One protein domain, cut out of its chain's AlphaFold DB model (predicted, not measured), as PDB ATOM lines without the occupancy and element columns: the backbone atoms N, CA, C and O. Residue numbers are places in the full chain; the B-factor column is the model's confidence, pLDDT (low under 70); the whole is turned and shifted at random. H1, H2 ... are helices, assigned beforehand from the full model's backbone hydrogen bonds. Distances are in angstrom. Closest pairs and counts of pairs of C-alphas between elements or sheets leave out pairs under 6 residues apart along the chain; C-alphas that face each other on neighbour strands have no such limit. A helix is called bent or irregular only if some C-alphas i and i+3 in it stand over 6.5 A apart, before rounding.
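What this domain is: This is residues 235 to 315 of the 318 residues of the protein "Hypothetical protein" of Brachionus calyciflorus (UniProt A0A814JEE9). This is a long, narrow helical hairpin: H1 runs out as one long arm, the chain turns back sharply at Asn 280, and the shorter H2 returns beside it. The two arms come together near the turn and spread slowly apart as a narrow V, leaving residues 235 to 265 of H1 and 296 to 314 of H2 free. The printed part has 81 residues with two named helices, H1 then H2, and no named strand; its class is all helix. It is extended, with a radius of gyration of the C-alphas of 19.8 A, and spans 68 by 24 by 7 A.

Where its parts are: Find C-alpha 235 at (-8.018, -7.564, 7.773); from there H1, residues 235 to 279, runs 64.9 A to C-alpha 279 at (-61.061, 6.407, -26.976). H2, residues 281 to 314, covers 50.1 A and ends with C-alpha 314 at (-19.697, 16.877, 0.358). Look near its beginning, where H2 is irregular: C-alphas 282 and 285 are 7.8 A apart, against about 5 A in a regular helix.

How they stand to each other: Start from H1 and look at its residues 273 to 277, which alone touch H2. On H2, residues 283 to 287 alone touch H1. The helices only just touch, with 3 pairs of C-alphas within 8 A; the closest C-alphas, those of Cys 277 and Cys 284, are 5.5 A apart. Their lines stand at a shallow tilt of 11 degrees, opposite ways, and they form a helical hairpin. Their centres are 17.1 A apart. Every O i to N i+4 pair is within hydrogen-bond range in H1, and 28 of 30 are in H2.

The domain as a whole: The C-alphas of Asp 235 and Asn 282, 68.2 A apart, are the two farthest from each other. The printed part has no cut, and the link from H1 to H2 is tight, with 1 residue. In the B-factor column the mean pLDDT of the printed part is 73.5; look for values under 70 at residues 235 to 249, 251 to 253, 310, and 313 to 315.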
ATOM      1  N   ASP A 235      -6.740  -6.928   8.085       53.56
ATOM      2  CA  ASP A 235      -8.018  -7.564   7.773       53.56
ATOM      3  C   ASP A 235      -9.232  -6.665   8.067       53.56
ATOM      4  O   ASP A 235     -10.188  -6.658   7.302       53.56
ATOM      5  N   LYS A 236      -9.225  -5.857   9.134       46.53
ATOM      6  CA  LYS A 236     -10.343  -4.963   9.488       46.53
ATOM      7  C   LYS A 236     -10.396  -3.696   8.643       46.53
ATOM      8  O   LYS A 236     -11.495  -3.273   8.291       46.53
ATOM      9  N   VAL A 237      -9.253  -3.104   8.296       48.56
ATOM     10  CA  VAL A 237      -9.208  -1.882   7.469       48.56
ATOM     11  C   VAL A 237      -9.537  -2.213   6.017       48.56
ATOM     12  O   VAL A 237     -10.320  -1.502   5.384       48.56
ATOM     13  N   GLU A 238      -9.023  -3.334   5.507       49.47
ATOM     14  CA  GLU A 238      -9.385  -3.840   4.187       49.47
ATOM     15  C   GLU A 238     -10.860  -4.262   4.139       49.47
ATOM     16  O   GLU A 238     -11.549  -3.945   3.168       49.47
ATOM     17  N   VAL A 239     -11.399  -4.865   5.208       57.72
ATOM     18  CA  VAL A 239     -12.839  -5.153   5.322       57.72
ATOM     19  C   VAL A 239     -13.665  -3.871   5.365       57.72
ATOM     20  O   VAL A 239     -14.612  -3.774   4.595       57.72
ATOM     21  N   LEU A 240     -13.318  -2.859   6.164       52.06
ATOM     22  CA  LEU A 240     -14.063  -1.592   6.237       52.06
ATOM     23  C   LEU A 240     -14.022  -0.812   4.920       52.06
ATOM     24  O   LEU A 240     -15.043  -0.264   4.491       52.06
ATOM     25  N   PHE A 241     -12.867  -0.778   4.251       50.28
ATOM     26  CA  PHE A 241     -12.721  -0.110   2.962       50.28
ATOM     27  C   PHE A 241     -13.468  -0.867   1.862       50.28
ATOM     28  O   PHE A 241     -14.245  -0.255   1.131       50.28
ATOM     29  N   ASN A 242     -13.345  -2.199   1.801       56.94
ATOM     30  CA  ASN A 242     -14.110  -3.028   0.866       56.94
ATOM     31  C   ASN A 242     -15.610  -3.035   1.177       56.94
ATOM     32  O   ASN A 242     -16.413  -3.149   0.256       56.94
ATOM     33  N   GLN A 243     -16.020  -2.867   2.434       63.16
ATOM     34  CA  GLN A 243     -17.421  -2.759   2.836       63.16
ATOM     35  C   GLN A 243     -17.996  -1.392   2.443       63.16
ATOM     36  O   GLN A 243     -19.090  -1.341   1.881       63.16
ATOM     37  N   LYS A 244     -17.233  -0.297   2.600       56.91
ATOM     38  CA  LYS A 244     -17.602   1.019   2.051       56.91
ATOM     39  C   LYS A 244     -17.645   1.011   0.521       56.91
ATOM     40  O   LYS A 244     -18.622   1.499  -0.045       56.91
ATOM     41  N   LEU A 245     -16.673   0.400  -0.159       55.09
ATOM     42  CA  LEU A 245     -16.663   0.297  -1.624       55.09
ATOM     43  C   LEU A 245     -17.795  -0.596  -2.154       55.09
ATOM     44  O   LEU A 245     -18.453  -0.237  -3.130       55.09
ATOM     45  N   LYS A 246     -18.077  -1.723  -1.484       66.12
ATOM     46  CA  LYS A 246     -19.247  -2.567  -1.775       66.12
ATOM     47  C   LYS A 246     -20.539  -1.797  -1.559       66.12
ATOM     48  O   LYS A 246     -21.406  -1.882  -2.420       66.12
ATOM     49  N   SER A 247     -20.656  -1.008  -0.488       67.50
ATOM     50  CA  SER A 247     -21.840  -0.175  -0.252       67.50
ATOM     51  C   SER A 247     -22.029   0.871  -1.357       67.50
ATOM     52  O   SER A 247     -23.130   1.011  -1.872       67.50
ATOM     53  N   LEU A 248     -20.955   1.516  -1.824       60.88
ATOM     54  CA  LEU A 248     -20.991   2.481  -2.930       60.88
ATOM     55  C   LEU A 248     -21.372   1.835  -4.268       60.88
ATOM     56  O   LEU A 248     -22.149   2.407  -5.032       60.88
ATOM     57  N   ASN A 249     -20.862   0.638  -4.551       60.91
ATOM     58  CA  ASN A 249     -21.222  -0.106  -5.757       60.91
ATOM     59  C   ASN A 249     -22.656  -0.656  -5.689       60.91
ATOM     60  O   ASN A 249     -23.368  -0.611  -6.691       60.91
ATOM     61  N   LEU A 250     -23.114  -1.090  -4.510       70.69
ATOM     62  CA  LEU A 250     -24.511  -1.449  -4.252       70.69
ATOM     63  C   LEU A 250     -25.433  -0.245  -4.446       70.69
ATOM     64  O   LEU A 250     -26.450  -0.380  -5.113       70.69
ATOM     65  N   TRP A 251     -25.049   0.937  -3.963       69.81
ATOM     66  CA  TRP A 251     -25.801   2.177  -4.167       69.81
ATOM     67  C   TRP A 251     -25.861   2.596  -5.636       69.81
ATOM     68  O   TRP A 251     -26.918   3.007  -6.103       69.81
ATOM     69  N   LYS A 252     -24.769   2.438  -6.396       62.62
ATOM     70  CA  LYS A 252     -24.771   2.685  -7.850       62.62
ATOM     71  C   LYS A 252     -25.644   1.695  -8.621       62.62
ATOM     72  O   LYS A 252     -26.263   2.083  -9.609       62.62
ATOM     73  N   SER A 253     -25.695   0.430  -8.206       69.81
ATOM     74  CA  SER A 253     -26.608  -0.550  -8.811       69.81
ATOM     75  C   SER A 253     -28.060  -0.289  -8.419       69.81
ATOM     76  O   SER A 253     -28.932  -0.297  -9.281       69.81
ATOM     77  N   ALA A 254     -28.324  -0.004  -7.142       71.25
ATOM     78  CA  ALA A 254     -29.661   0.296  -6.643       71.25
ATOM     79  C   ALA A 254     -30.228   1.570  -7.280       71.25
ATOM     80  O   ALA A 254     -31.384   1.572  -7.692       71.25
ATOM     81  N   SER A 255     -29.413   2.618  -7.451       75.31
ATOM     82  CA  SER A 255     -29.852   3.848  -8.117       75.31
ATOM     83  C   SER A 255     -30.190   3.616  -9.588       75.31
ATOM     84  O   SER A 255     -31.199   4.127 -10.061       75.31
ATOM     85  N   ARG A 256     -29.418   2.785 -10.303       70.56
ATOM     86  CA  ARG A 256     -29.747   2.395 -11.684       70.56
ATOM     87  C   ARG A 256     -31.071   1.642 -11.762       70.56
ATOM     88  O   ARG A 256     -31.885   1.975 -12.611       70.56
ATOM     89  N   ILE A 257     -31.308   0.685 -10.864       76.00
ATOM     90  CA  ILE A 257     -32.573  -0.065 -10.815       76.00
ATOM     91  C   ILE A 257     -33.744   0.874 -10.512       76.00
ATOM     92  O   ILE A 257     -34.776   0.795 -11.174       76.00
ATOM     93  N   PHE A 258     -33.578   1.792  -9.559       76.69
ATOM     94  CA  PHE A 258     -34.623   2.744  -9.190       76.69
ATOM     95  C   PHE A 258     -34.955   3.694 -10.347       76.69
ATOM     96  O   PHE A 258     -36.123   3.864 -10.684       76.69
ATOM     97  N   ILE A 259     -33.936   4.237 -11.024       77.25
ATOM     98  CA  ILE A 259     -34.114   5.075 -12.219       77.25
ATOM     99  C   ILE A 259     -34.817   4.286 -13.330       77.25
ATOM    100  O   ILE A 259     -35.736   4.805 -13.958       77.25
ATOM    101  N   SER A 260     -34.439   3.024 -13.557       76.31
ATOM    102  CA  SER A 260     -35.091   2.173 -14.556       76.31
ATOM    103  C   SER A 260     -36.551   1.861 -14.217       76.31
ATOM    104  O   SER A 260     -37.378   1.856 -15.123       76.31
ATOM    105  N   LEU A 261     -36.892   1.642 -12.942       78.88
ATOM    106  CA  LEU A 261     -38.276   1.410 -12.508       78.88
ATOM    107  C   LEU A 261     -39.145   2.661 -12.660       78.88
ATOM    108  O   LEU A 261     -40.269   2.558 -13.146       78.88
ATOM    109  N   VAL A 262     -38.616   3.834 -12.302       81.19
ATOM    110  CA  VAL A 262     -39.317   5.112 -12.501       81.19
ATOM    111  C   VAL A 262     -39.527   5.373 -13.992       81.19
ATOM    112  O   VAL A 262     -40.648   5.647 -14.410       81.19
ATOM    113  N   ALA A 263     -38.487   5.200 -14.813       76.50
ATOM    114  CA  ALA A 263     -38.595   5.355 -16.262       76.50
ATOM    115  C   ALA A 263     -39.624   4.388 -16.871       76.50
ATOM    116  O   ALA A 263     -40.429   4.793 -17.707       76.50
ATOM    117  N   PHE A 264     -39.642   3.131 -16.420       83.00
ATOM    118  CA  PHE A 264     -40.630   2.146 -16.854       83.00
ATOM    119  C   PHE A 264     -42.057   2.556 -16.465       83.00
ATOM    120  O   PHE A 264     -42.949   2.522 -17.310       83.00
ATOM    121  N   GLY A 265     -42.266   3.019 -15.227       83.94
ATOM    122  CA  GLY A 265     -43.557   3.540 -14.770       83.94
ATOM    123  C   GLY A 265     -44.057   4.713 -15.618       83.94
ATOM    124  O   GLY A 265     -45.210   4.707 -16.051       83.94
ATOM    125  N   CYS A 266     -43.179   5.670 -15.941       81.19
ATOM    126  CA  CYS A 266     -43.514   6.797 -16.816       81.19
ATOM    127  C   CYS A 266     -43.913   6.338 -18.227       81.19
ATOM    128  O   CYS A 266     -44.889   6.837 -18.786       81.19
ATOM    129  N   VAL A 267     -43.202   5.358 -18.794       79.38
ATOM    130  CA  VAL A 267     -43.534   4.789 -20.110       79.38
ATOM    131  C   VAL A 267     -44.891   4.078 -20.079       79.38
ATOM    132  O   VAL A 267     -45.701   4.275 -20.982       79.38
ATOM    133  N   CYS A 268     -45.187   3.300 -19.034       83.00
ATOM    134  CA  CYS A 268     -46.493   2.656 -18.875       83.00
ATOM    135  C   CYS A 268     -47.634   3.677 -18.769       83.00
ATOM    136  O   CYS A 268     -48.651   3.522 -19.444       83.00
ATOM    137  N   MET A 269     -47.454   4.737 -17.974       80.94
ATOM    138  CA  MET A 269     -48.439   5.819 -17.864       80.94
ATOM    139  C   MET A 269     -48.654   6.521 -19.206       80.94
ATOM    140  O   MET A 269     -49.794   6.757 -19.594       80.94
ATOM    141  N   TYR A 270     -47.585   6.770 -19.963       82.00
ATOM    142  CA  TYR A 270     -47.676   7.355 -21.300       82.00
ATOM    143  C   TYR A 270     -48.509   6.493 -22.265       82.00
ATOM    144  O   TYR A 270     -49.378   7.011 -22.966       82.00
ATOM    145  N   PHE A 271     -48.316   5.169 -22.265       81.50
ATOM    146  CA  PHE A 271     -49.131   4.265 -23.086       81.50
ATOM    147  C   PHE A 271     -50.603   4.229 -22.657       81.50
ATOM    148  O   PHE A 271     -51.480   4.226 -23.522       81.50
ATOM    149  N   LEU A 272     -50.886   4.256 -21.349       83.12
ATOM    150  CA  LEU A 272     -52.258   4.335 -20.838       83.12
ATOM    151  C   LEU A 272     -52.944   5.644 -21.250       83.12
ATOM    152  O   LEU A 272     -54.106   5.623 -21.655       83.12
ATOM    153  N   VAL A 273     -52.217   6.764 -21.209       79.44
ATOM    154  CA  VAL A 273     -52.710   8.067 -21.675       79.44
ATOM    155  C   VAL A 273     -53.017   8.026 -23.170       79.44
ATOM    156  O   VAL A 273     -54.098   8.456 -23.565       79.44
ATOM    157  N   ILE A 274     -52.137   7.448 -24.000       80.81
ATOM    158  CA  ILE A 274     -52.393   7.277 -25.441       80.81
ATOM    159  C   ILE A 274     -53.651   6.439 -25.687       80.81
ATOM    160  O   ILE A 274     -54.493   6.825 -26.500       80.81
ATOM    161  N   GLU A 275     -53.803   5.304 -24.998       86.12
ATOM    162  CA  GLU A 275     -54.965   4.429 -25.184       86.12
ATOM    163  C   GLU A 275     -56.269   5.123 -24.760       86.12
ATOM    164  O   GLU A 275     -57.282   5.037 -25.461       86.12
ATOM    165  N   TYR A 276     -56.236   5.860 -23.645       82.88
ATOM    166  CA  TYR A 276     -57.369   6.646 -23.167       82.88
ATOM    167  C   TYR A 276     -57.739   7.766 -24.151       82.88
ATOM    168  O   TYR A 276     -58.904   7.904 -24.530       82.88
ATOM    169  N   CYS A 277     -56.743   8.512 -24.637       79.81
ATOM    170  CA  CYS A 277     -56.923   9.571 -25.630       79.81
ATOM    171  C   CYS A 277     -57.475   9.060 -26.965       79.81
ATOM    172  O   CYS A 277     -58.300   9.722 -27.599       79.81
ATOM    173  N   GLY A 278     -57.074   7.854 -27.377       80.94
ATOM    174  CA  GLY A 278     -57.624   7.194 -28.559       80.94
ATOM    175  C   GLY A 278     -59.129   6.932 -28.455       80.94
ATOM    176  O   GLY A 278     -59.830   7.017 -29.464       80.94
ATOM    177  N   LYS A 279     -59.635   6.662 -27.241       86.56
ATOM    178  CA  LYS A 279     -61.061   6.407 -26.976       86.56
ATOM    179  C   LYS A 279     -61.859   7.690 -26.712       86.56
ATOM    180  O   LYS A 279     -63.019   7.750 -27.102       86.56
ATOM    181  N   ASN A 280     -61.246   8.721 -26.120       81.62
ATOM    182  CA  ASN A 280     -61.917   9.948 -25.673       81.62
ATOM    183  C   ASN A 280     -61.211  11.223 -26.174       81.62
ATOM    184  O   ASN A 280     -60.562  11.935 -25.409       81.62
ATOM    185  N   ARG A 281     -61.387  11.552 -27.462       78.38
ATOM    186  CA  ARG A 281     -60.706  12.689 -28.123       78.38
ATOM    187  C   ARG A 281     -60.949  14.062 -27.486       78.38
ATOM    188  O   ARG A 281     -60.099  14.931 -27.618       78.38
ATOM    189  N   ASN A 282     -62.073  14.263 -26.798       86.38
ATOM    190  CA  ASN A 282     -62.446  15.575 -26.257       86.38
ATOM    191  C   ASN A 282     -61.698  15.957 -24.964       86.38
ATOM    192  O   ASN A 282     -61.828  17.092 -24.524       86.38
ATOM    193  N   HIS A 283     -60.934  15.039 -24.359       80.00
ATOM    194  CA  HIS A 283     -60.244  15.260 -23.076       80.00
ATOM    195  C   HIS A 283     -58.710  15.241 -23.183       80.00
ATOM    196  O   HIS A 283     -58.021  15.258 -22.166       80.00
ATOM    197  N   CYS A 284     -58.152  15.182 -24.394       77.44
ATOM    198  CA  CYS A 284     -56.708  15.011 -24.560       77.44
ATOM    199  C   CYS A 284     -55.887  16.224 -24.129       77.44
ATOM    200  O   CYS A 284     -54.826  16.039 -23.539       77.44
ATOM    201  N   ASP A 285     -56.385  17.435 -24.365       78.56
ATOM    202  CA  ASP A 285     -55.662  18.657 -24.003       78.56
ATOM    203  C   ASP A 285     -55.590  18.830 -22.475       78.56
ATOM    204  O   ASP A 285     -54.542  19.163 -21.930       78.56
ATOM    205  N   GLU A 286     -56.675  18.504 -21.766       82.69
ATOM    206  CA  GLU A 286     -56.736  18.561 -20.300       82.69
ATOM    207  C   GLU A 286     -55.810  17.521 -19.649       82.69
ATOM    208  O   GLU A 286     -55.071  17.827 -18.714       82.69
ATOM    209  N   ILE A 287     -55.782  16.296 -20.183       77.94
ATOM    210  CA  ILE A 287     -54.893  15.234 -19.688       77.94
ATOM    211  C   ILE A 287     -53.427  15.554 -19.981       77.94
ATOM    212  O   ILE A 287     -52.559  15.230 -19.167       77.94
ATOM    213  N   TYR A 288     -53.134  16.185 -21.120       78.19
ATOM    214  CA  TYR A 288     -51.780  16.607 -21.458       78.19
ATOM    215  C   TYR A 288     -51.250  17.648 -20.465       78.19
ATOM    216  O   TYR A 288     -50.157  17.458 -19.931       78.19
ATOM    217  N   GLU A 289     -52.029  18.691 -20.160       81.69
ATOM    218  CA  GLU A 289     -51.611  19.723 -19.201       81.69
ATOM    219  C   GLU A 289     -51.458  19.163 -17.777       81.69
ATOM    220  O   GLU A 289     -50.433  19.408 -17.141       81.69
ATOM    221  N   LEU A 290     -52.380  18.309 -17.311       80.62
ATOM    222  CA  LEU A 290     -52.248  17.645 -16.002       80.62
ATOM    223  C   LEU A 290     -51.021  16.722 -15.927       80.62
ATOM    224  O   LEU A 290     -50.340  16.655 -14.904       80.62
ATOM    225  N   SER A 291     -50.717  16.007 -17.014       75.81
ATOM    226  CA  SER A 291     -49.535  15.136 -17.075       75.81
ATOM    227  C   SER A 291     -48.241  15.948 -17.064       75.81
ATOM    228  O   SER A 291     -47.257  15.532 -16.455       75.81
ATOM    229  N   LYS A 292     -48.235  17.102 -17.734       79.56
ATOM    230  CA  LYS A 292     -47.095  18.017 -17.785       79.56
ATOM    231  C   LYS A 292     -46.805  18.624 -16.412       79.56
ATOM    232  O   LYS A 292     -45.664  18.551 -15.968       79.56
ATOM    233  N   GLU A 293     -47.831  19.115 -15.716       81.31
ATOM    234  CA  GLU A 293     -47.704  19.649 -14.352       81.31
ATOM    235  C   GLU A 293     -47.158  18.586 -13.380       81.31
ATOM    236  O   GLU A 293     -46.184  18.825 -12.667       81.31
ATOM    237  N   ALA A 294     -47.688  17.359 -13.436       77.19
ATOM    238  CA  ALA A 294     -47.212  16.257 -12.598       77.19
ATOM    239  C   ALA A 294     -45.743  15.863 -12.873       77.19
ATOM    240  O   ALA A 294     -45.018  15.456 -11.956       77.19
ATOM    241  N   ILE A 295     -45.289  15.963 -14.130       76.44
ATOM    242  CA  ILE A 295     -43.888  15.716 -14.500       76.44
ATOM    243  C   ILE A 295     -42.988  16.820 -13.944       76.44
ATOM    244  O   ILE A 295     -41.954  16.501 -13.354       76.44
ATOM    245  N   ASP A 296     -43.376  18.086 -14.095       76.25
ATOM    246  CA  ASP A 296     -42.586  19.227 -13.622       76.25
ATOM    247  C   ASP A 296     -42.405  19.191 -12.091       76.25
ATOM    248  O   ASP A 296     -41.278  19.329 -11.597       76.25
ATOM    249  N   ASP A 297     -43.464  18.865 -11.342       78.50
ATOM    250  CA  ASP A 297     -43.405  18.670  -9.886       78.50
ATOM    251  C   ASP A 297     -42.489  17.504  -9.485       78.50
ATOM    252  O   ASP A 297     -41.686  17.601  -8.544       78.50
ATOM    253  N   SER A 298     -42.558  16.397 -10.228       77.69
ATOM    254  CA  SER A 298     -41.713  15.223  -9.988       77.69
ATOM    255  C   SER A 298     -40.234  15.532 -10.239       77.69
ATOM    256  O   SER A 298     -39.374  15.145  -9.442       77.69
ATOM    257  N   VAL A 299     -39.923  16.256 -11.320       76.12
ATOM    258  CA  VAL A 299     -38.556  16.681 -11.656       76.12
ATOM    259  C   VAL A 299     -38.014  17.641 -10.599       76.12
ATOM    260  O   VAL A 299     -36.876  17.469 -10.152       76.12
ATOM    261  N   SER A 300     -38.825  18.604 -10.153       79.06
ATOM    262  CA  SER A 300     -38.465  19.549  -9.092       79.06
ATOM    263  C   SER A 300     -38.103  18.824  -7.787       79.06
ATOM    264  O   SER A 300     -36.999  18.994  -7.257       79.06
ATOM    265  N   THR A 301     -38.969  17.909  -7.339       79.94
ATOM    266  CA  THR A 301     -38.774  17.119  -6.109       79.94
ATOM    267  C   THR A 301     -37.517  16.242  -6.175       79.94
ATOM    268  O   THR A 301     -36.770  16.100  -5.195       79.94
ATOM    269  N   LEU A 302     -37.245  15.652  -7.344       74.81
ATOM    270  CA  LEU A 302     -36.067  14.809  -7.554       74.81
ATOM    271  C   LEU A 302     -34.773  15.635  -7.534       74.81
ATOM    272  O   LEU A 302     -33.767  15.197  -6.969       74.81
ATOM    273  N   ASN A 303     -34.807  16.842  -8.101       75.31
ATOM    274  CA  ASN A 303     -33.673  17.757  -8.113       75.31
ATOM    275  C   ASN A 303     -33.347  18.285  -6.704       75.31
ATOM    276  O   ASN A 303     -32.175  18.343  -6.319       75.31
ATOM    277  N   GLU A 304     -34.365  18.593  -5.895       82.62
ATOM    278  CA  GLU A 304     -34.185  18.963  -4.485       82.62
ATOM    279  C   GLU A 304     -33.567  17.808  -3.680       82.62
ATOM    280  O   GLU A 304     -32.563  17.987  -2.982       82.62
ATOM    281  N   SER A 305     -34.093  16.591  -3.853       77.56
ATOM    282  CA  SER A 305     -33.574  15.382  -3.196       77.56
ATOM    283  C   SER A 305     -32.115  15.097  -3.568       77.56
ATOM    284  O   SER A 305     -31.293  14.786  -2.701       77.56
ATOM    285  N   TYR A 306     -31.764  15.250  -4.849       75.88
ATOM    286  CA  TYR A 306     -30.390  15.107  -5.325       75.88
ATOM    287  C   TYR A 306     -29.466  16.173  -4.723       75.88
ATOM    288  O   TYR A 306     -28.374  15.854  -4.249       75.88
ATOM    289  N   THR A 307     -29.913  17.429  -4.682       72.31
ATOM    290  CA  THR A 307     -29.136  18.544  -4.124       72.31
ATOM    291  C   THR A 307     -28.853  18.333  -2.634       72.31
ATOM    292  O   THR A 307     -27.710  18.489  -2.198       72.31
ATOM    293  N   ASN A 308     -29.852  17.881  -1.870       74.69
ATOM    294  CA  ASN A 308     -29.699  17.536  -0.455       74.69
ATOM    295  C   ASN A 308     -28.708  16.379  -0.246       74.69
ATOM    296  O   ASN A 308     -27.860  16.441   0.646       74.69
ATOM    297  N   LEU A 309     -28.752  15.348  -1.097       71.38
ATOM    298  CA  LEU A 309     -27.801  14.235  -1.045       71.38
ATOM    299  C   LEU A 309     -26.362  14.703  -1.322       71.38
ATOM    300  O   LEU A 309     -25.432  14.319  -0.611       71.38
ATOM    301  N   VAL A 310     -26.169  15.554  -2.334       69.06
ATOM    302  CA  VAL A 310     -24.850  16.112  -2.672       69.06
ATOM    303  C   VAL A 310     -24.303  16.951  -1.515       69.06
ATOM    304  O   VAL A 310     -23.123  16.826  -1.181       69.06
ATOM    305  N   GLN A 311     -25.144  17.749  -0.852       72.69
ATOM    306  CA  GLN A 311     -24.747  18.517   0.335       72.69
ATOM    307  C   GLN A 311     -24.329  17.611   1.501       72.69
ATOM    308  O   GLN A 311     -23.285  17.839   2.115       72.69
ATOM    309  N   GLN A 312     -25.078  16.536   1.769       70.94
ATOM    310  CA  GLN A 312     -24.725  15.566   2.813       70.94
ATOM    311  C   GLN A 312     -23.392  14.857   2.530       70.94
ATOM    312  O   GLN A 312     -22.595  14.657   3.446       70.94
ATOM    313  N   LEU A 313     -23.128  14.496   1.270       61.75
ATOM    314  CA  LEU A 313     -21.912  13.775   0.877       61.75
ATOM    315  C   LEU A 313     -20.666  14.662   0.820       61.75
ATOM    316  O   LEU A 313     -19.562  14.182   1.066       61.75
ATOM    317  N   THR A 314     -20.826  15.939   0.482       69.19
ATOM    318  CA  THR A 314     -19.697  16.877   0.358       69.19
ATOM    319  C   THR A 314     -19.297  17.516   1.685       69.19
ATOM    320  O   THR A 314     -18.277  18.197   1.742       69.19
ATOM    321  N   GLY A 315     -20.070  17.306   2.758       66.81
ATOM    322  CA  GLY A 315     -19.810  17.906   4.071       66.81
ATOM    323  C   GLY A 315     -19.945  19.434   4.091       66.81
ATOM    324  O   GLY A 315     -19.708  20.058   5.124       66.81
TER     325      GLY A 315